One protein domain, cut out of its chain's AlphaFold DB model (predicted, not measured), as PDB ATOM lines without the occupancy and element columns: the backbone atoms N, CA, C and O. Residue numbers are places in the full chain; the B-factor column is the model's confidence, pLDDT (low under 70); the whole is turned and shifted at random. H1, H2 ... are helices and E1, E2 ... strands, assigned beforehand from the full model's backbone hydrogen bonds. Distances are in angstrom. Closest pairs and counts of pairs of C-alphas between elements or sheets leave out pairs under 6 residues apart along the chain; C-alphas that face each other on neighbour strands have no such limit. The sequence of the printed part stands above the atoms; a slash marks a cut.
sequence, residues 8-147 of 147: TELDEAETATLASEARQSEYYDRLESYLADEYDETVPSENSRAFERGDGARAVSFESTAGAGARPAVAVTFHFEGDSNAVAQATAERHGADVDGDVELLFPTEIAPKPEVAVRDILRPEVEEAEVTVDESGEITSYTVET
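What this domain is: This is residues 8 to 147 of the 147 residues of an uncharacterized protein of Natronorubrum halalkaliphilum (UniProt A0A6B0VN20). One twisted sheet of seven strands makes the body, with H1 and H2 over one face of it, one after the other, and the short H3 over the opposite face towards the E6 edge. H1 crosses the strands near the E1 edge, and H2 runs slantwise over E4 and E5. The printed part has 140 residues, with three named helices and seven named strands in the order H1 H2 E1 E2 E3 E4 E5 H3 E6 E7. The sheet's order is E1 E2 E3 E4 E5 E7 E6, antiparallel throughout, and the class is mixed, helices and strands. The whole is compact, with a radius of gyration of the C-alphas of 14.6 A and spans of 37 by 32 by 29 A.

Where its parts are: The sheet holds E1, residues 49 to 53; E2, residues 58 to 63; E3, residues 73 to 80, 23.4 A long from first to last C-alpha; E4, residues 87 to 95, 23.5 A; E5, residues 103 to 108; E6, residues 131 to 137, 19.4 A; and E7, residues 140 to 146, 19.5 A. H1 is residues 12 to 23, 16.3 A, and begins at C-alpha 12 (11.517, -67.231, 1.503). H2 is residues 26 to 39, 19.6 A, and H3 is residues 115 to 122, 10.5 A. E7 ends at C-alpha 146 (7.078, -31.993, 1.729).

How they stand to each other: E1 to E5 form a meander, each strand the antiparallel neighbour of the one before. N 51 and O 59 of the hairpin E1 and E2 are 2.9 A apart, N 62 and O 76 of E2 and E3 2.8 A, N 77 and O 91 of E3 and E4 2.8 A, and N 106 and O 92 of E4 and E5 2.8 A. E7 lies between E5 and E6, with N 143 and O 105 2.8 A apart and N 133 and O 144 2.9 A apart. E5, H3 and E6 make a split strand-helix-strand unit, two strands running the same way with E7 between them, and its crossover is right-handed. H1 is on the sheet at a height of 8.3 A; its closest C-alphas to E2 are Leu 18 and Val 60, 6.3 A apart. H2, on the same face, has a height of 7.7 A; its closest C-alphas to E5 are Tyr 27 and Pro 108, 6.3 A apart. H1 and H2 are close but not clearly touching, and only just about perpendicular at 72 degrees. H3, on the opposite face, lies over E7 at a height of 8.8 A, running across the strands at 74 degrees to E7 on the local plane. Every O i to N i+4 pair is within hydrogen-bond range in H1, H2 and H3.

The domain as a whole: The C-alphas farthest apart are those of Gly 69 and Asp 83, 41.5 A. The printed part has no cut and no long link. Confidence is under 70 at residues 65 to 71 and 124 to 129; the mean pLDDT of the printed part is 86.3.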
ATOM      1  N   THR A   8      16.028 -58.690  11.368       92.38
ATOM      2  CA  THR A   8      16.470 -59.923  10.719       92.38
ATOM      3  C   THR A   8      15.573 -60.153   9.517       92.38
ATOM      4  O   THR A   8      14.356 -60.184   9.663       92.38
ATOM      5  N   GLU A   9      16.159 -60.277   8.331       95.50
ATOM      6  CA  GLU A   9      15.413 -60.684   7.140       95.50
ATOM      7  C   GLU A   9      14.962 -62.141   7.303       95.50
ATOM      8  O   GLU A   9      15.755 -62.994   7.716       95.50
ATOM      9  N   LEU A  10      13.683 -62.396   7.035       93.56
ATOM     10  CA  LEU A  10      13.080 -63.723   7.122       93.56
ATOM     11  C   LEU A  10      13.356 -64.528   5.852       93.56
ATOM     12  O   LEU A  10      13.677 -63.976   4.798       93.56
ATOM     13  N   ASP A  11      13.230 -65.849   5.947       95.62
ATOM     14  CA  ASP A  11      13.449 -66.704   4.786       95.62
ATOM     15  C   ASP A  11      12.297 -66.626   3.763       95.62
ATOM     16  O   ASP A  11      11.257 -65.994   3.976       95.62
ATOM     17  N   GLU A  12      12.492 -67.254   2.600       94.81
ATOM     18  CA  GLU A  12      11.517 -67.231   1.503       94.81
ATOM     19  C   GLU A  12      10.173 -67.873   1.894       94.81
ATOM     20  O   GLU A  12       9.117 -67.409   1.461       94.81
ATOM     21  N   ALA A  13      10.185 -68.916   2.730       94.94
ATOM     22  CA  ALA A  13       8.971 -69.625   3.129       94.94
ATOM     23  C   ALA A  13       8.143 -68.796   4.124       94.94
ATOM     24  O   ALA A  13       6.915 -68.709   4.003       94.94
ATOM     25  N   GLU A  14       8.808 -68.150   5.078       93.75
ATOM     26  CA  GLU A  14       8.186 -67.215   6.013       93.75
ATOM     27  C   GLU A  14       7.672 -65.969   5.290       93.75
ATOM     28  O   GLU A  14       6.529 -65.559   5.503       93.75
ATOM     29  N   THR A  15       8.462 -65.426   4.359       95.25
ATOM     30  CA  THR A  15       8.053 -64.300   3.507       95.25
ATOM     31  C   THR A  15       6.805 -64.645   2.699       95.25
ATOM     32  O   THR A  15       5.850 -63.870   2.693       95.25
ATOM     33  N   ALA A  16       6.760 -65.822   2.066       94.31
ATOM     34  CA  ALA A  16       5.592 -66.268   1.309       94.31
ATOM     35  C   ALA A  16       4.350 -66.436   2.198       94.31
ATOM     36  O   ALA A  16       3.239 -66.110   1.772       94.31
ATOM     37  N   THR A  17       4.535 -66.904   3.436       93.88
ATOM     38  CA  THR A  17       3.451 -67.035   4.418       93.88
ATOM     39  C   THR A  17       2.889 -65.663   4.779       93.88
ATOM     40  O   THR A  17       1.702 -65.425   4.581       93.88
ATOM     41  N   LEU A  18       3.737 -64.731   5.223       94.69
ATOM     42  CA  LEU A  18       3.306 -63.380   5.592       94.69
ATOM     43  C   LEU A  18       2.703 -62.625   4.405       94.69
ATOM     44  O   LEU A  18       1.692 -61.948   4.559       94.69
ATOM     45  N   ALA A  19       3.261 -62.785   3.205       94.56
ATOM     46  CA  ALA A  19       2.694 -62.201   1.997       94.56
ATOM     47  C   ALA A  19       1.281 -62.731   1.703       94.56
ATOM     48  O   ALA A  19       0.409 -61.972   1.281       94.56
ATOM     49  N   SER A  20       1.045 -64.029   1.919       94.12
ATOM     50  CA  SER A  20      -0.282 -64.628   1.772       94.12
ATOM     51  C   SER A  20      -1.258 -64.110   2.828       94.12
ATOM     52  O   SER A  20      -2.412 -63.854   2.500       94.12
ATOM     53  N   GLU A  21      -0.822 -63.958   4.078       94.25
ATOM     54  CA  GLU A  21      -1.655 -63.409   5.158       94.25
ATOM     55  C   GLU A  21      -2.011 -61.939   4.901       94.25
ATOM     56  O   GLU A  21      -3.178 -61.569   4.987       94.25
ATOM     57  N   ALA A  22      -1.042 -61.115   4.480       94.38
ATOM     58  CA  ALA A  22      -1.282 -59.716   4.120       94.38
ATOM     59  C   ALA A  22      -2.373 -59.589   3.046       94.38
ATOM     60  O   ALA A  22      -3.325 -58.838   3.233       94.38
ATOM     61  N   ARG A  23      -2.288 -60.381   1.969       94.31
ATOM     62  CA  ARG A  23      -3.266 -60.383   0.862       94.31
ATOM     63  C   ARG A  23      -4.663 -60.868   1.245       94.31
ATOM     64  O   ARG A  23      -5.595 -60.672   0.483       94.31
ATOM     65  N   GLN A  24      -4.801 -61.558   2.373       93.62
ATOM     66  CA  GLN A  24      -6.097 -61.999   2.891       93.62
ATOM     67  C   GLN A  24      -6.678 -61.008   3.909       93.62
ATOM     68  O   GLN A  24      -7.782 -61.228   4.408       93.62
ATOM     69  N   SER A  25      -5.939 -59.949   4.254       93.88
ATOM     70  CA  SER A  25      -6.395 -58.931   5.195       93.88
ATOM     71  C   SER A  25      -7.321 -57.923   4.521       93.88
ATOM     72  O   SER A  25      -7.105 -57.532   3.377       93.88
ATOM     73  N   GLU A  26      -8.299 -57.417   5.271       94.38
ATOM     74  CA  GLU A  26      -9.179 -56.341   4.797       94.38
ATOM     75  C   GLU A  26      -8.411 -55.058   4.441       94.38
ATOM     76  O   GLU A  26      -8.832 -54.285   3.586       94.38
ATOM     77  N   TYR A  27      -7.258 -54.831   5.072       94.56
ATOM     78  CA  TYR A  27      -6.423 -53.665   4.807       94.56
ATOM     79  C   TYR A  27      -5.762 -53.719   3.435       94.56
ATOM     80  O   TYR A  27      -5.540 -52.671   2.831       94.56
ATOM     81  N   TYR A  28      -5.472 -54.923   2.932       94.56
ATOM     82  CA  TYR A  28      -5.017 -55.092   1.558       94.56
ATOM     83  C   TYR A  28      -6.107 -54.659   0.582       94.56
ATOM     84  O   TYR A  28      -5.841 -53.811  -0.262       94.56
ATOM     85  N   ASP A  29      -7.336 -55.154   0.760       94.31
ATOM     86  CA  ASP A  29      -8.467 -54.829  -0.119       94.31
ATOM     87  C   ASP A  29      -8.761 -53.321  -0.146       94.31
ATOM     88  O   ASP A  29      -9.051 -52.753  -1.202       94.31
ATOM     89  N   ARG A  30      -8.658 -52.644   1.006       95.06
ATOM     90  CA  ARG A  30      -8.870 -51.190   1.102       95.06
ATOM     91  C   ARG A  30      -7.778 -50.390   0.400       95.06
ATOM     92  O   ARG A  30      -8.096 -49.474  -0.353       95.06
ATOM     93  N   LEU A  31      -6.507 -50.738   0.621       94.62
ATOM     94  CA  LEU A  31      -5.388 -50.086  -0.067       94.62
ATOM     95  C   LEU A  31      -5.437 -50.353  -1.575       94.62
ATOM     96  O   LEU A  31      -5.214 -49.437  -2.357       94.62
ATOM     97  N   GLU A  32      -5.764 -51.579  -1.986       94.69
ATOM     98  CA  GLU A  32      -5.921 -51.939  -3.396       94.69
ATOM     99  C   GLU A  32      -7.049 -51.149  -4.058       94.69
ATOM    100  O   GLU A  32      -6.836 -50.576  -5.124       94.69
ATOM    101  N   SER A  33      -8.212 -51.060  -3.410       94.62
ATOM    102  CA  SER A  33      -9.352 -50.306  -3.940       94.62
ATOM    103  C   SER A  33      -9.030 -48.818  -4.071       94.62
ATOM    104  O   SER A  33      -9.263 -48.234  -5.124       94.62
ATOM    105  N   TYR A  34      -8.428 -48.212  -3.042       94.06
ATOM    106  CA  TYR A  34      -8.076 -46.791  -3.069       94.06
ATOM    107  C   TYR A  34      -7.015 -46.469  -4.125       94.06
ATOM    108  O   TYR A  34      -7.175 -45.520  -4.887       94.06
ATOM    109  N   LEU A  35      -5.951 -47.278  -4.216       91.88
ATOM    110  CA  LEU A  35      -4.918 -47.092  -5.239       91.88
ATOM    111  C   LEU A  35      -5.497 -47.201  -6.657       91.88
ATOM    112  O   LEU A  35      -5.107 -46.436  -7.543       91.88
ATOM    113  N   ALA A  36      -6.443 -48.121  -6.866       92.81
ATOM    114  CA  ALA A  36      -7.094 -48.304  -8.156       92.81
ATOM    115  C   ALA A  36      -8.014 -47.127  -8.506       92.81
ATOM    116  O   ALA A  36      -7.968 -46.639  -9.636       92.81
ATOM    117  N   ASP A  37      -8.817 -46.665  -7.547       92.69
ATOM    118  CA  ASP A  37      -9.820 -45.622  -7.767       92.69
ATOM    119  C   ASP A  37      -9.195 -44.225  -7.918       92.69
ATOM    120  O   ASP A  37      -9.578 -43.484  -8.828       92.69
ATOM    121  N   GLU A  38      -8.215 -43.874  -7.079       90.81
ATOM    122  CA  GLU A  38      -7.617 -42.530  -7.063       90.81
ATOM    123  C   GLU A  38      -6.444 -42.381  -8.042       90.81
ATOM    124  O   GLU A  38      -6.253 -41.307  -8.619       90.81
ATOM    125  N   TYR A  39      -5.673 -43.451  -8.280       88.31
ATOM    126  CA  TYR A  39      -4.425 -43.355  -9.050       88.31
ATOM    127  C   TYR A  39      -4.318 -44.303 -10.252       88.31
ATOM    128  O   TYR A  39      -3.322 -44.224 -10.973       88.31
ATOM    129  N   ASP A  40      -5.306 -45.170 -10.525       88.94
ATOM    130  CA  ASP A  40      -5.194 -46.228 -11.556       88.94
ATOM    131  C   ASP A  40      -3.956 -47.132 -11.306       88.94
ATOM    132  O   ASP A  40      -3.222 -47.530 -12.223       88.94
ATOM    133  N   GLU A  41      -3.697 -47.417 -10.023       87.75
ATOM    134  CA  GLU A  41      -2.577 -48.211  -9.505       87.75
ATOM    135  C   GLU A  41      -3.075 -49.466  -8.763       87.75
ATOM    136  O   GLU A  41      -4.216 -49.556  -8.328       87.75
ATOM    137  N   THR A  42      -2.213 -50.472  -8.614       88.50
ATOM    138  CA  THR A  42      -2.525 -51.705  -7.867       88.50
ATOM    139  C   THR A  42      -1.461 -51.952  -6.811       88.50
ATOM    140  O   THR A  42      -0.294 -51.616  -7.032       88.50
ATOM    141  N   VAL A  43      -1.818 -52.624  -5.713       88.38
ATOM    142  CA  VAL A  43      -0.823 -53.051  -4.719       88.38
ATOM    143  C   VAL A  43       0.223 -53.953  -5.395       88.38
ATOM    144  O   VAL A  43      -0.150 -54.920  -6.069       88.38
ATOM    145  N   PRO A  44       1.533 -53.687  -5.229       88.19
ATOM    146  CA  PRO A  44       2.566 -54.516  -5.830       88.19
ATOM    147  C   PRO A  44       2.474 -55.967  -5.345       88.19
ATOM    148  O   PRO A  44       2.272 -56.243  -4.164       88.19
ATOM    149  N   SER A  45       2.655 -56.921  -6.257       83.56
ATOM    150  CA  SER A  45       2.708 -58.351  -5.919       83.56
ATOM    151  C   SER A  45       4.116 -58.943  -5.994       83.56
ATOM    152  O   SER A  45       4.315 -60.098  -5.611       83.56
ATOM    153  N   GLU A  46       5.069 -58.180  -6.525       81.81
ATOM    154  CA  GLU A  46       6.444 -58.596  -6.792       81.81
ATOM    155  C   GLU A  46       7.405 -58.098  -5.702       81.81
ATOM    156  O   GLU A  46       7.045 -57.283  -4.854       81.81
ATOM    157  N   ASN A  47       8.640 -58.614  -5.722       86.06
ATOM    158  CA  ASN A  47       9.736 -58.188  -4.843       86.06
ATOM    159  C   ASN A  47       9.415 -58.233  -3.338       86.06
ATOM    160  O   ASN A  47       9.911 -57.404  -2.581       86.06
ATOM    161  N   SER A  48       8.607 -59.201  -2.895       92.88
ATOM    162  CA  SER A  48       8.231 -59.302  -1.487       92.88
ATOM    163  C   SER A  48       9.441 -59.574  -0.591       92.88
ATOM    164  O   SER A  48      10.197 -60.513  -0.856       92.88
ATOM    165  N   ARG A  49       9.577 -58.811   0.493       94.56
ATOM    166  CA  ARG A  49      10.598 -59.008   1.533       94.56
ATOM    167  C   ARG A  49       9.948 -58.970   2.902       94.56
ATOM    168  O   ARG A  49       9.088 -58.124   3.135       94.56
ATOM    169  N   ALA A  50      10.365 -59.846   3.806       95.00
ATOM    170  CA  ALA A  50       9.864 -59.846   5.171       95.00
ATOM    171  C   ALA A  50      10.988 -59.729   6.199       95.00
ATOM    172  O   ALA A  50      12.104 -60.204   5.993       95.00
ATOM    173  N   PHE A  51      10.672 -59.089   7.318       94.19
ATOM    174  CA  PHE A  51      11.612 -58.825   8.398       94.19
ATOM    175  C   PHE A  51      10.970 -59.114   9.749       94.19
ATOM    176  O   PHE A  51       9.786 -58.848   9.957       94.19
ATOM    177  N   GLU A  52      11.777 -59.598  10.685       92.50
ATOM    178  CA  GLU A  52      11.439 -59.728  12.096       92.50
ATOM    179  C   GLU A  52      12.361 -58.847  12.939       92.50
ATOM    180  O   GLU A  52      13.586 -58.816  12.769       92.50
ATOM    181  N   ARG A  53      11.763 -58.126  13.880       89.00
ATOM    182  CA  ARG A  53      12.469 -57.363  14.900       89.00
ATOM    183  C   ARG A  53      12.705 -58.236  16.130       89.00
ATOM    184  O   ARG A  53      11.912 -59.111  16.443       89.00
ATOM    185  N   GLY A  54      13.771 -57.963  16.884       82.75
ATOM    186  CA  GLY A  54      14.144 -58.755  18.070       82.75
ATOM    187  C   GLY A  54      13.110 -58.853  19.211       82.75
ATOM    188  O   GLY A  54      13.356 -59.588  20.164       82.75
ATOM    189  N   ASP A  55      11.990 -58.128  19.145       84.44
ATOM    190  CA  ASP A  55      10.828 -58.255  20.038       84.44
ATOM    191  C   ASP A  55       9.712 -59.164  19.475       84.44
ATOM    192  O   ASP A  55       8.674 -59.313  20.115       84.44
ATOM    193  N   GLY A  56       9.922 -59.777  18.305       85.75
ATOM    194  CA  GLY A  56       8.979 -60.670  17.624       85.75
ATOM    195  C   GLY A  56       7.998 -59.967  16.680       85.75
ATOM    196  O   GLY A  56       7.153 -60.632  16.078       85.75
ATOM    197  N   ALA A  57       8.080 -58.640  16.527       88.94
ATOM    198  CA  ALA A  57       7.267 -57.925  15.547       88.94
ATOM    199  C   ALA A  57       7.740 -58.251  14.124       88.94
ATOM    200  O   ALA A  57       8.934 -58.156  13.826       88.94
ATOM    201  N   ARG A  58       6.804 -58.609  13.242       93.75
ATOM    202  CA  ARG A  58       7.090 -59.024  11.862       93.75
ATOM    203  C   ARG A  58       6.451 -58.067  10.868       93.75
ATOM    204  O   ARG A  58       5.398 -57.500  11.147       93.75
ATOM    205  N   ALA A  59       7.072 -57.895   9.711       94.31
ATOM    206  CA  ALA A  59       6.521 -57.110   8.617       94.31
ATOM    207  C   ALA A  59       6.827 -57.762   7.270       94.31
ATOM    208  O   ALA A  59       7.858 -58.417   7.126       94.31
ATOM    209  N   VAL A  60       5.950 -57.556   6.291       95.50
ATOM    210  CA  VAL A  60       6.197 -57.877   4.881       95.50
ATOM    211  C   VAL A  60       5.988 -56.626   4.041       95.50
ATOM    212  O   VAL A  60       5.030 -55.890   4.262       95.50
ATOM    213  N   SER A  61       6.883 -56.387   3.091       94.50
ATOM    214  CA  SER A  61       6.793 -55.292   2.133       94.50
ATOM    215  C   SER A  61       6.738 -55.829   0.709       94.50
ATOM    216  O   SER A  61       7.361 -56.850   0.410       94.50
ATOM    217  N   PHE A  62       5.989 -55.145  -0.149       93.19
ATOM    218  CA  PHE A  62       5.892 -55.373  -1.584       93.19
ATOM    219  C   PHE A  62       6.306 -54.103  -2.314       93.19
ATOM    220  O   PHE A  62       5.786 -53.029  -2.022       93.19
ATOM    221  N   GLU A  63       7.193 -54.219  -3.296       89.69
ATOM    222  CA  GLU A  63       7.732 -53.056  -3.999       89.69
ATOM    223  C   GLU A  63       7.528 -53.208  -5.506       89.69
ATOM    224  O   GLU A  63       7.931 -54.203  -6.126       89.69
ATOM    225  N   SER A  64       6.935 -52.185  -6.119       83.88
ATOM    226  CA  SER A  64       6.960 -52.037  -7.568       83.88
ATOM    227  C   SER A  64       8.302 -51.441  -7.989       83.88
ATOM    228  O   SER A  64       8.770 -50.442  -7.444       83.88
ATOM    229  N   THR A  65       8.947 -52.034  -8.991       68.25
ATOM    230  CA  THR A  65      10.043 -51.343  -9.673       68.25
ATOM    231  C   THR A  65       9.458 -50.224 -10.517       68.25
ATOM    232  O   THR A  65       8.627 -50.498 -11.382       68.25
ATOM    233  N   ALA A  66       9.917 -48.987 -10.293       61.09
ATOM    234  CA  ALA A  66       9.526 -47.829 -11.088       61.09
ATOM    235  C   ALA A  66       9.628 -48.159 -12.588       61.09
ATOM    236  O   ALA A  66      10.710 -48.447 -13.114       61.09
ATOM    237  N   GLY A  67       8.481 -48.175 -13.266       54.69
ATOM    238  CA  GLY A  67       8.417 -48.441 -14.696       54.69
ATOM    239  C   GLY A  67       9.119 -47.335 -15.483       54.69
ATOM    240  O   GLY A  67       9.180 -46.182 -15.059       54.69
ATOM    241  N   ALA A  68       9.639 -47.667 -16.665       47.28
ATOM    242  CA  ALA A  68      10.162 -46.675 -17.600       47.28
ATOM    243  C   ALA A  68       9.007 -45.805 -18.142       47.28
ATOM    244  O   ALA A  68       8.480 -46.065 -19.220       47.28
ATOM    245  N   GLY A  69       8.585 -44.801 -17.371       51.91
ATOM    246  CA  GLY A  69       7.490 -43.903 -17.734       51.91
ATOM    247  C   GLY A  69       6.763 -43.313 -16.529       51.91
ATOM    248  O   GLY A  69       5.633 -43.705 -16.282       51.91
ATOM    249  N   ALA A  70       7.407 -42.363 -15.843       63.09
ATOM    250  CA  ALA A  70       6.845 -41.324 -14.960       63.09
ATOM    251  C   ALA A  70       5.981 -41.710 -13.738       63.09
ATOM    252  O   ALA A  70       5.968 -40.933 -12.794       63.09
ATOM    253  N   ARG A  71       5.327 -42.877 -13.697       64.50
ATOM    254  CA  ARG A  71       4.463 -43.266 -12.573       64.50
ATOM    255  C   ARG A  71       5.269 -43.383 -11.269       64.50
ATOM    256  O   ARG A  71       6.391 -43.906 -11.324       64.50
ATOM    257  N   PRO A  72       4.717 -42.939 -10.125       73.50
ATOM    258  CA  PRO A  72       5.367 -43.086  -8.832       73.50
ATOM    259  C   PRO A  72       5.745 -44.540  -8.540       73.50
ATOM    260  O   PRO A  72       5.038 -45.477  -8.911       73.50
ATOM    261  N   ALA A  73       6.882 -44.736  -7.875       82.94
ATOM    262  CA  ALA A  73       7.199 -46.020  -7.274       82.94
ATOM    263  C   ALA A  73       6.273 -46.227  -6.074       82.94
ATOM    264  O   ALA A  73       6.198 -45.356  -5.207       82.94
ATOM    265  N   VAL A  74       5.599 -47.376  -6.035       88.88
ATOM    266  CA  VAL A  74       4.728 -47.778  -4.926       88.88
ATOM    267  C   VAL A  74       5.404 -48.885  -4.129       88.88
ATOM    268  O   VAL A  74       5.773 -49.918  -4.705       88.88
ATOM    269  N   ALA A  75       5.527 -48.682  -2.822       91.56
ATOM    270  CA  ALA A  75       5.887 -49.704  -1.848       91.56
ATOM    271  C   ALA A  75       4.726 -49.888  -0.867       91.56
ATOM    272  O   ALA A  75       4.105 -48.913  -0.464       91.56
ATOM    273  N   VAL A  76       4.395 -51.120  -0.490       94.25
ATOM    274  CA  VAL A  76       3.319 -51.395   0.470       94.25
ATOM    275  C   VAL A  76       3.834 -52.316   1.554       94.25
ATOM    276  O   VAL A  76       4.290 -53.417   1.260       94.25
ATOM    277  N   THR A  77       3.733 -51.885   2.806       95.06
ATOM    278  CA  THR A  77       4.254 -52.595   3.974       95.06
ATOM    279  C   THR A  77       3.127 -52.934   4.945       95.06
ATOM    280  O   THR A  77       2.359 -52.067   5.353       95.06
ATOM    281  N   PHE A  78       3.054 -54.202   5.352       95.06
ATOM    282  CA  PHE A  78       2.122 -54.715   6.354       95.06
ATOM    283  C   PHE A  78       2.900 -55.184   7.580       95.06
ATOM    284  O   PHE A  78       3.798 -56.020   7.471       95.06
ATOM    285  N   HIS A  79       2.537 -54.670   8.750       93.88
ATOM    286  CA  HIS A  79       3.070 -55.080  10.044       93.88
ATOM    287  C   HIS A  79       2.101 -56.035  10.724       93.88
ATOM    288  O   HIS A  79       0.894 -55.802  10.722       93.88
ATOM    289  N   PHE A  80       2.633 -57.071  11.360       93.31
ATOM    290  CA  PHE A  80       1.860 -58.118  12.010       93.31
ATOM    291  C   PHE A  80       2.002 -58.076  13.527       93.31
ATOM    292  O   PHE A  80       3.088 -57.844  14.070       93.31
ATOM    293  N   GLU A  81       0.906 -58.382  14.212       85.38
ATOM    294  CA  GLU A  81       0.908 -58.721  15.627       85.38
ATOM    295  C   GLU A  81       1.634 -60.059  15.838       85.38
ATOM    296  O   GLU A  81       1.318 -61.064  15.195       85.38
ATOM    297  N   GLY A  82       2.609 -60.068  16.753       72.31
ATOM    298  CA  GLY A  82       3.584 -61.155  16.912       72.31
ATOM    299  C   GLY A  82       2.982 -62.563  16.974       72.31
ATOM    300  O   GLY A  82       3.487 -63.452  16.294       72.31
ATOM    301  N   ASP A  83       1.882 -62.760  17.708       72.31
ATOM    302  CA  ASP A  83       1.316 -64.094  17.967       72.31
ATOM    303  C   ASP A  83       0.115 -64.475  17.079       72.31
ATOM    304  O   ASP A  83      -0.225 -65.656  16.993       72.31
ATOM    305  N   SER A  84      -0.557 -63.514  16.435       75.38
ATOM    306  CA  SER A  84      -1.839 -63.749  15.748       75.38
ATOM    307  C   SER A  84      -1.742 -63.729  14.220       75.38
ATOM    308  O   SER A  84      -2.723 -64.079  13.568       75.38
ATOM    309  N   ASN A  85      -0.596 -63.327  13.644       77.25
ATOM    310  CA  ASN A  85      -0.473 -62.969  12.218       77.25
ATOM    311  C   ASN A  85      -1.578 -61.991  11.754       77.25
ATOM    312  O   ASN A  85      -1.824 -61.858  10.557       77.25
ATOM    313  N   ALA A  86      -2.248 -61.296  12.678       87.06
ATOM    314  CA  ALA A  86      -3.180 -60.239  12.339       87.06
ATOM    315  C   ALA A  86      -2.378 -59.003  11.938       87.06
ATOM    316  O   ALA A  86      -1.342 -58.705  12.537       87.06
ATOM    317  N   VAL A  87      -2.846 -58.281  10.927       91.44
ATOM    318  CA  VAL A  87      -2.205 -57.036  10.508       91.44
ATOM    319  C   VAL A  87      -2.492 -55.956  11.557       91.44
ATOM    320  O   VAL A  87      -3.644 -55.630  11.821       91.44
ATOM    321  N   ALA A  88      -1.431 -55.414  12.150       90.75
ATOM    322  CA  ALA A  88      -1.471 -54.324  13.123       90.75
ATOM    323  C   ALA A  88      -1.415 -52.943  12.454       90.75
ATOM    324  O   ALA A  88      -1.962 -51.974  12.971       90.75
ATOM    325  N   GLN A  89      -0.713 -52.850  11.324       92.69
ATOM    326  CA  GLN A  89      -0.548 -51.625  10.549       92.69
ATOM    327  C   GLN A  89      -0.354 -51.989   9.076       92.69
ATOM    328  O   GLN A  89       0.309 -52.981   8.773       92.69
ATOM    329  N   ALA A  90      -0.884 -51.176   8.170       94.12
ATOM    330  CA  ALA A  90      -0.612 -51.264   6.744       94.12
ATOM    331  C   ALA A  90      -0.350 -49.861   6.199       94.12
ATOM    332  O   ALA A  90      -1.058 -48.921   6.562       94.12
ATOM    333  N   THR A  91       0.657 -49.740   5.342       95.62
ATOM    334  CA  THR A  91       1.060 -48.473   4.733       95.62
ATOM    335  C   THR A  91       1.350 -48.697   3.258       95.62
ATOM    336  O   THR A  91       2.092 -49.623   2.936       95.62
ATOM    337  N   ALA A  92       0.831 -47.847   2.378       93.69
ATOM    338  CA  ALA A  92       1.370 -47.680   1.032       93.69
ATOM    339  C   ALA A  92       2.172 -46.375   0.952       93.69
ATOM    340  O   ALA A  92       1.773 -45.364   1.516       93.69
ATOM    341  N   GLU A  93       3.303 -46.406   0.268       92.25
ATOM    342  CA  GLU A  93       4.230 -45.294   0.092       92.25
ATOM    343  C   GLU A  93       4.375 -45.047  -1.407       92.25
ATOM    344  O   GLU A  93       4.736 -45.962  -2.156       92.25
ATOM    345  N   ARG A  94       4.073 -43.827  -1.851       91.31
ATOM    346  CA  ARG A  94       4.211 -43.400  -3.248       91.31
ATOM    347  C   ARG A  94       5.329 -42.368  -3.344       91.31
ATOM    348  O   ARG A  94       5.313 -41.367  -2.632       91.31
ATOM    349  N   HIS A  95       6.283 -42.605  -4.246       85.38
ATOM    350  CA  HIS A  95       7.425 -41.718  -4.491       85.38
ATOM    351  C   HIS A  95       7.536 -41.348  -5.968       85.38
ATOM    352  O   HIS A  95       7.638 -42.229  -6.823       85.38
ATOM    353  N   GLY A  96       7.617 -40.060  -6.291       75.25
ATOM    354  CA  GLY A  96       7.871 -39.625  -7.662       75.25
ATOM    355  C   GLY A  96       7.402 -38.208  -7.949       75.25
ATOM    356  O   GLY A  96       6.786 -37.565  -7.116       75.25
ATOM    357  N   ALA A  97       7.678 -37.741  -9.166       72.19
ATOM    358  CA  ALA A  97       7.348 -36.380  -9.598       72.19
ATOM    359  C   ALA A  97       5.837 -36.109  -9.756       72.19
ATOM    360  O   ALA A  97       5.454 -34.954  -9.904       72.19
ATOM    361  N   ASP A  98       5.016 -37.164  -9.750       77.12
ATOM    362  CA  ASP A  98       3.554 -37.099  -9.872       77.12
ATOM    363  C   ASP A  98       2.845 -37.241  -8.503       77.12
ATOM    364  O   ASP A  98       1.643 -37.485  -8.449       77.12
ATOM    365  N   VAL A  99       3.589 -37.139  -7.396       81.12
ATOM    366  CA  VAL A  99       3.044 -37.047  -6.034       81.12
ATOM    367  C   VAL A  99       2.902 -35.566  -5.671       81.12
ATOM    368  O   VAL A  99       3.775 -34.771  -6.018       81.12
ATOM    369  N   ASP A 100       1.834 -35.182  -4.964       75.88
ATOM    370  CA  ASP A 100       1.599 -33.804  -4.486       75.88
ATOM    371  C   ASP A 100       2.539 -33.408  -3.315       75.88
ATOM    372  O   ASP A 100       2.141 -32.750  -2.365       75.88
ATOM    373  N   GLY A 101       3.801 -33.832  -3.371       79.44
ATOM    374  CA  GLY A 101       4.847 -33.686  -2.362       79.44
ATOM    375  C   GLY A 101       6.049 -34.564  -2.729       79.44
ATOM    376  O   GLY A 101       6.130 -35.080  -3.846       79.44
ATOM    377  N   ASP A 102       6.980 -34.781  -1.801       84.06
ATOM    378  CA  ASP A 102       8.109 -35.697  -2.034       84.06
ATOM    379  C   ASP A 102       7.698 -37.166  -1.865       84.06
ATOM    380  O   ASP A 102       8.218 -38.072  -2.531       84.06
ATOM    381  N   VAL A 103       6.761 -37.402  -0.949       88.50
ATOM    382  CA  VAL A 103       6.209 -38.718  -0.641       88.50
ATOM    383  C   VAL A 103       4.771 -38.586  -0.167       88.50
ATOM    384  O   VAL A 103       4.401 -37.650   0.543       88.50
ATOM    385  N   GLU A 104       3.967 -39.568  -0.543       91.81
ATOM    386  CA  GLU A 104       2.621 -39.750  -0.026       91.81
ATOM    387  C   GLU A 104       2.546 -41.092   0.698       91.81
ATOM    388  O   GLU A 104       2.917 -42.133   0.148       91.81
ATOM    389  N   LEU A 105       2.088 -41.054   1.947       93.31
ATOM    390  CA  LEU A 105       1.887 -42.220   2.795       93.31
ATOM    391  C   LEU A 105       0.384 -42.450   2.968       93.31
ATOM    392  O   LEU A 105      -0.321 -41.583   3.472       93.31
ATOM    393  N   LEU A 106      -0.101 -43.626   2.595       95.00
ATOM    394  CA  LEU A 106      -1.509 -44.004   2.659       95.00
ATOM    395  C   LEU A 106      -1.701 -45.083   3.721       95.00
ATOM    396  O   LEU A 106      -1.017 -46.108   3.702       95.00
ATOM    397  N   PHE A 107      -2.663 -44.884   4.614       95.94
ATOM    398  CA  PHE A 107      -2.978 -45.817   5.694       95.94
ATOM    399  C   PHE A 107      -4.473 -46.110   5.719       95.94
ATOM    400  O   PHE A 107      -5.261 -45.180   5.559       95.94
ATOM    401  N   PRO A 108      -4.912 -47.344   6.020       95.75
ATOM    402  CA  PRO A 108      -6.287 -47.550   6.447       95.75
ATOM    403  C   PRO A 108      -6.574 -46.695   7.688       95.75
ATOM    404  O   PRO A 108      -5.848 -46.777   8.682       95.75
ATOM    405  N   THR A 109      -7.621 -45.872   7.635       93.94
ATOM    406  CA  THR A 109      -7.866 -44.783   8.600       93.94
ATOM    407  C   THR A 109      -7.878 -45.247  10.055       93.94
ATOM    408  O   THR A 109      -7.379 -44.557  10.939       93.94
ATOM    409  N   GLU A 110      -8.412 -46.437  10.332       92.62
ATOM    410  CA  GLU A 110      -8.549 -46.940  11.703       92.62
ATOM    411  C   GLU A 110      -7.223 -47.346  12.367       92.62
ATOM    412  O   GLU A 110      -7.132 -47.354  13.596       92.62
ATOM    413  N   ILE A 111      -6.202 -47.653  11.563       91.75
ATOM    414  CA  ILE A 111      -4.849 -48.010  12.016       91.75
ATOM    415  C   ILE A 111      -3.812 -46.953  11.623       91.75
ATOM    416  O   ILE A 111      -2.611 -47.182  11.783       91.75
ATOM    417  N   ALA A 112      -4.256 -45.800  11.114       91.94
ATOM    418  CA  ALA A 112      -3.374 -44.715  10.724       91.94
ATOM    419  C   ALA A 112      -2.623 -44.183  11.965       91.94
ATOM    420  O   ALA A 112      -3.248 -43.742  12.940       91.94
ATOM    421  N   PRO A 113      -1.276 -44.218  11.980       90.81
ATOM    422  CA  PRO A 113      -0.501 -43.634  13.064       90.81
ATOM    423  C   PRO A 113      -0.649 -42.113  13.042       90.81
ATOM    424  O   PRO A 113      -1.007 -41.529  12.025       90.81
ATOM    425  N   LYS A 114      -0.315 -41.434  14.143       90.25
ATOM    426  CA  LYS A 114      -0.278 -39.965  14.127       90.25
ATOM    427  C   LYS A 114       0.717 -39.461  13.066       90.25
ATOM    428  O   LYS A 114       1.795 -40.057  12.971       90.25
ATOM    429  N   PRO A 115       0.424 -38.365  12.341       86.75
ATOM    430  CA  PRO A 115       1.290 -37.867  11.270       86.75
ATOM    431  C   PRO A 115       2.746 -37.660  11.711       86.75
ATOM    432  O   PRO A 115       3.672 -38.118  11.047       86.75
ATOM    433  N   GLU A 116       2.967 -37.076  12.893       83.19
ATOM    434  CA  GLU A 116       4.312 -36.842  13.429       83.19
ATOM    435  C   GLU A 116       5.080 -38.138  13.752       83.19
ATOM    436  O   GLU A 116       6.310 -38.164  13.731       83.19
ATOM    437  N   VAL A 117       4.358 -39.222  14.051       84.38
ATOM    438  CA  VAL A 117       4.945 -40.546  14.285       84.38
ATOM    439  C   VAL A 117       5.279 -41.203  12.950       84.38
ATOM    440  O   VAL A 117       6.380 -41.726  12.808       84.38
ATOM    441  N   ALA A 118       4.370 -41.120  11.973       83.88
ATOM    442  CA  ALA A 118       4.564 -41.659  10.629       83.88
ATOM    443  C   ALA A 118       5.822 -41.080   9.968       83.88
ATOM    444  O   ALA A 118       6.700 -41.832   9.558       83.88
ATOM    445  N   VAL A 119       5.955 -39.749   9.953       81.50
ATOM    446  CA  VAL A 119       7.118 -39.071   9.359       81.50
ATOM    447  C   VAL A 119       8.413 -39.481  10.053       81.50
ATOM    448  O   VAL A 119       9.370 -39.872   9.390       81.50
ATOM    449  N   ARG A 120       8.444 -39.460  11.390       80.44
ATOM    450  CA  ARG A 120       9.653 -39.806  12.149       80.44
ATOM    451  C   ARG A 120      10.092 -41.252  11.920       80.44
ATOM    452  O   ARG A 120      11.289 -41.510  11.785       80.44
ATOM    453  N   ASP A 121       9.140 -42.182  11.944       76.06
ATOM    454  CA  ASP A 121       9.432 -43.616  11.956       76.06
ATOM    455  C   ASP A 121       9.656 -44.175  10.538       76.06
ATOM    456  O   ASP A 121      10.447 -45.105  10.387       76.06
ATOM    457  N   ILE A 122       9.030 -43.589   9.506       76.06
ATOM    458  CA  ILE A 122       9.120 -44.048   8.107       76.06
ATOM    459  C   ILE A 122      10.182 -43.256   7.326       76.06
ATOM    460  O   ILE A 122      11.066 -43.852   6.712       76.06
ATOM    461  N   LEU A 123      10.176 -41.919   7.408       72.69
ATOM    462  CA  LEU A 123      11.058 -41.046   6.609       72.69
ATOM    463  C   LEU A 123      12.379 -40.680   7.302       72.69
ATOM    464  O   LEU A 123      13.234 -40.050   6.683       72.69
ATOM    465  N   ARG A 124      12.586 -41.172   8.535       64.44
ATOM    466  CA  ARG A 124      13.743 -40.943   9.427       64.44
ATOM    467  C   ARG A 124      13.780 -39.563  10.107       64.44
ATOM    468  O   ARG A 124      13.248 -38.587   9.596       64.44
ATOM    469  N   PRO A 125      14.507 -39.444  11.239       54.00
ATOM    470  CA  PRO A 125      14.681 -38.184  11.978       54.00
ATOM    471  C   PRO A 125      15.560 -37.116  11.297       54.00
ATOM    472  O   PRO A 125      15.828 -36.096  11.921       54.00
ATOM    473  N   GLU A 126      16.053 -37.334  10.073       52.41
ATOM    474  CA  GLU A 126      16.905 -36.358   9.363       52.41
ATOM    475  C   GLU A 126      16.093 -35.229   8.703       52.41
ATOM    476  O   GLU A 126      16.668 -34.232   8.272       52.41
ATOM    477  N   VAL A 127      14.764 -35.359   8.665       55.78
ATOM    478  CA  VAL A 127      13.845 -34.320   8.195       55.78
ATOM    479  C   VAL A 127      13.401 -33.483   9.401       55.78
ATOM    480  O   VAL A 127      12.387 -33.763  10.036       55.78
ATOM    481  N   GLU A 128      14.213 -32.496   9.795       57.00
ATOM    482  CA  GLU A 128      13.908 -31.630  10.952       57.00
ATOM    483  C   GLU A 128      12.725 -30.672  10.690       57.00
ATOM    484  O   GLU A 128      12.108 -30.197  11.644       57.00
ATOM    485  N   GLU A 129      12.371 -30.425   9.422       65.56
ATOM    486  CA  GLU A 129      11.309 -29.501   9.002       65.56
ATOM    487  C   GLU A 129      10.490 -30.108   7.847       65.56
ATOM    488  O   GLU A 129      10.647 -29.712   6.702       65.56
ATOM    489  N   ALA A 130       9.639 -31.100   8.136       76.38
ATOM    490  CA  ALA A 130       8.674 -31.617   7.162       76.38
ATOM    491  C   ALA A 130       7.325 -30.898   7.308       76.38
ATOM    492  O   ALA A 130       6.780 -30.839   8.419       76.38
ATOM    493  N   GLU A 131       6.752 -30.409   6.210       84.44
ATOM    494  CA  GLU A 131       5.343 -30.008   6.175       84.44
ATOM    495  C   GLU A 131       4.492 -31.232   5.817       84.44
ATOM    496  O   GLU A 131       4.797 -31.965   4.878       84.44
ATOM    497  N   VAL A 132       3.448 -31.493   6.612       87.94
ATOM    498  CA  VAL A 132       2.563 -32.650   6.417       87.94
ATOM    499  C   VAL A 132       1.142 -32.172   6.204       87.94
ATOM    500  O   VAL A 132       0.531 -31.587   7.106       87.94
ATOM    501  N   THR A 133       0.603 -32.476   5.031       90.69
ATOM    502  CA  THR A 133      -0.818 -32.323   4.734       90.69
ATOM    503  C   THR A 133      -1.515 -33.656   4.970       90.69
ATOM    504  O   THR A 133      -1.043 -34.698   4.525       90.69
ATOM    505  N   VAL A 134      -2.626 -33.626   5.706       92.81
ATOM    506  CA  VAL A 134      -3.429 -34.813   6.019       92.81
ATOM    507  C   VAL A 134      -4.766 -34.711   5.305       92.81
ATOM    508  O   VAL A 134      -5.495 -33.741   5.523       92.81
ATOM    509  N   ASP A 135      -5.092 -35.728   4.515       91.94
ATOM    510  CA  ASP A 135      -6.402 -35.908   3.899       91.94
ATOM    511  C   ASP A 135      -7.042 -37.215   4.384       91.94
ATOM    512  O   ASP A 135      -6.405 -38.268   4.422       91.94
ATOM    513  N   GLU A 136      -8.304 -37.148   4.801       88.81
ATOM    514  CA  GLU A 136      -9.074 -38.313   5.238       88.81
ATOM    515  C   GLU A 136     -10.170 -38.591   4.208       88.81
ATOM    516  O   GLU A 136     -11.226 -37.948   4.206       88.81
ATOM    517  N   SER A 137      -9.922 -39.574   3.345       84.12
ATOM    518  CA  SER A 137     -10.793 -39.943   2.236       84.12
ATOM    519  C   SER A 137     -11.388 -41.332   2.455       84.12
ATOM    520  O   SER A 137     -10.831 -42.372   2.100       84.12
ATOM    521  N   GLY A 138     -12.582 -41.350   3.051       86.75
ATOM    522  CA  GLY A 138     -13.349 -42.575   3.266       86.75
ATOM    523  C   GLY A 138     -12.682 -43.514   4.271       86.75
ATOM    524  O   GLY A 138     -12.751 -43.271   5.474       86.75
ATOM    525  N   GLU A 139     -12.114 -44.614   3.773       92.44
ATOM    526  CA  GLU A 139     -11.461 -45.655   4.582       92.44
ATOM    527  C   GLU A 139      -9.929 -45.530   4.614       92.44
ATOM    528  O   GLU A 139      -9.274 -46.324   5.297       92.44
ATOM    529  N   ILE A 140      -9.368 -44.559   3.882       96.00
ATOM    530  CA  ILE A 140      -7.934 -44.283   3.803       96.00
ATOM    531  C   ILE A 140      -7.638 -42.868   4.306       96.00
ATOM    532  O   ILE A 140      -8.347 -41.904   4.018       96.00
ATOM    533  N   THR A 141      -6.545 -42.750   5.047       94.88
ATOM    534  CA  THR A 141      -5.928 -41.488   5.435       94.88
ATOM    535  C   THR A 141      -4.619 -41.329   4.665       94.88
ATOM    536  O   THR A 141      -3.746 -42.197   4.753       94.88
ATOM    537  N   SER A 142      -4.489 -40.232   3.919       94.25
ATOM    538  CA  SER A 142      -3.290 -39.852   3.172       94.25
ATOM    539  C   SER A 142      -2.489 -38.794   3.930       94.25
ATOM    540  O   SER A 142      -3.047 -37.804   4.412       94.25
ATOM    541  N   TYR A 143      -1.178 -39.008   4.041       93.19
ATOM    542  CA  TYR A 143      -0.203 -38.035   4.520       93.19
ATOM    543  C   TYR A 143       0.723 -37.661   3.374       93.19
ATOM    544  O   TYR A 143       1.587 -38.442   2.974       93.19
ATOM    545  N   THR A 144       0.572 -36.440   2.885       91.44
ATOM    546  CA  THR A 144       1.463 -35.862   1.889       91.44
ATOM    547  C   THR A 144       2.559 -35.093   2.608       91.44
ATOM    548  O   THR A 144       2.261 -34.216   3.425       91.44
ATOM    549  N   VAL A 145       3.815 -35.451   2.350       88.31
ATOM    550  CA  VAL A 145       4.974 -34.899   3.054       88.31
ATOM    551  C   VAL A 145       5.859 -34.132   2.078       88.31
ATOM    552  O   VAL A 145       6.269 -34.664   1.045       88.31
ATOM    553  N   GLU A 146       6.171 -32.893   2.443       86.12
ATOM    554  CA  GLU A 146       7.078 -31.993   1.729       86.12
ATOM    555  C   GLU A 146       8.314 -31.738   2.608       86.12
ATOM    556  O   GLU A 146       8.172 -31.443   3.803       86.12
ATOM    557  N   THR A 147       9.515 -31.909   2.040       74.25
ATOM    558  CA  THR A 147      10.813 -31.849   2.746       74.25
ATOM    559  C   THR A 147      11.767 -30.775   2.227       74.25
ATOM    560  O   THR A 147      11.609 -30.298   1.079       74.25
TER     561      THR A 147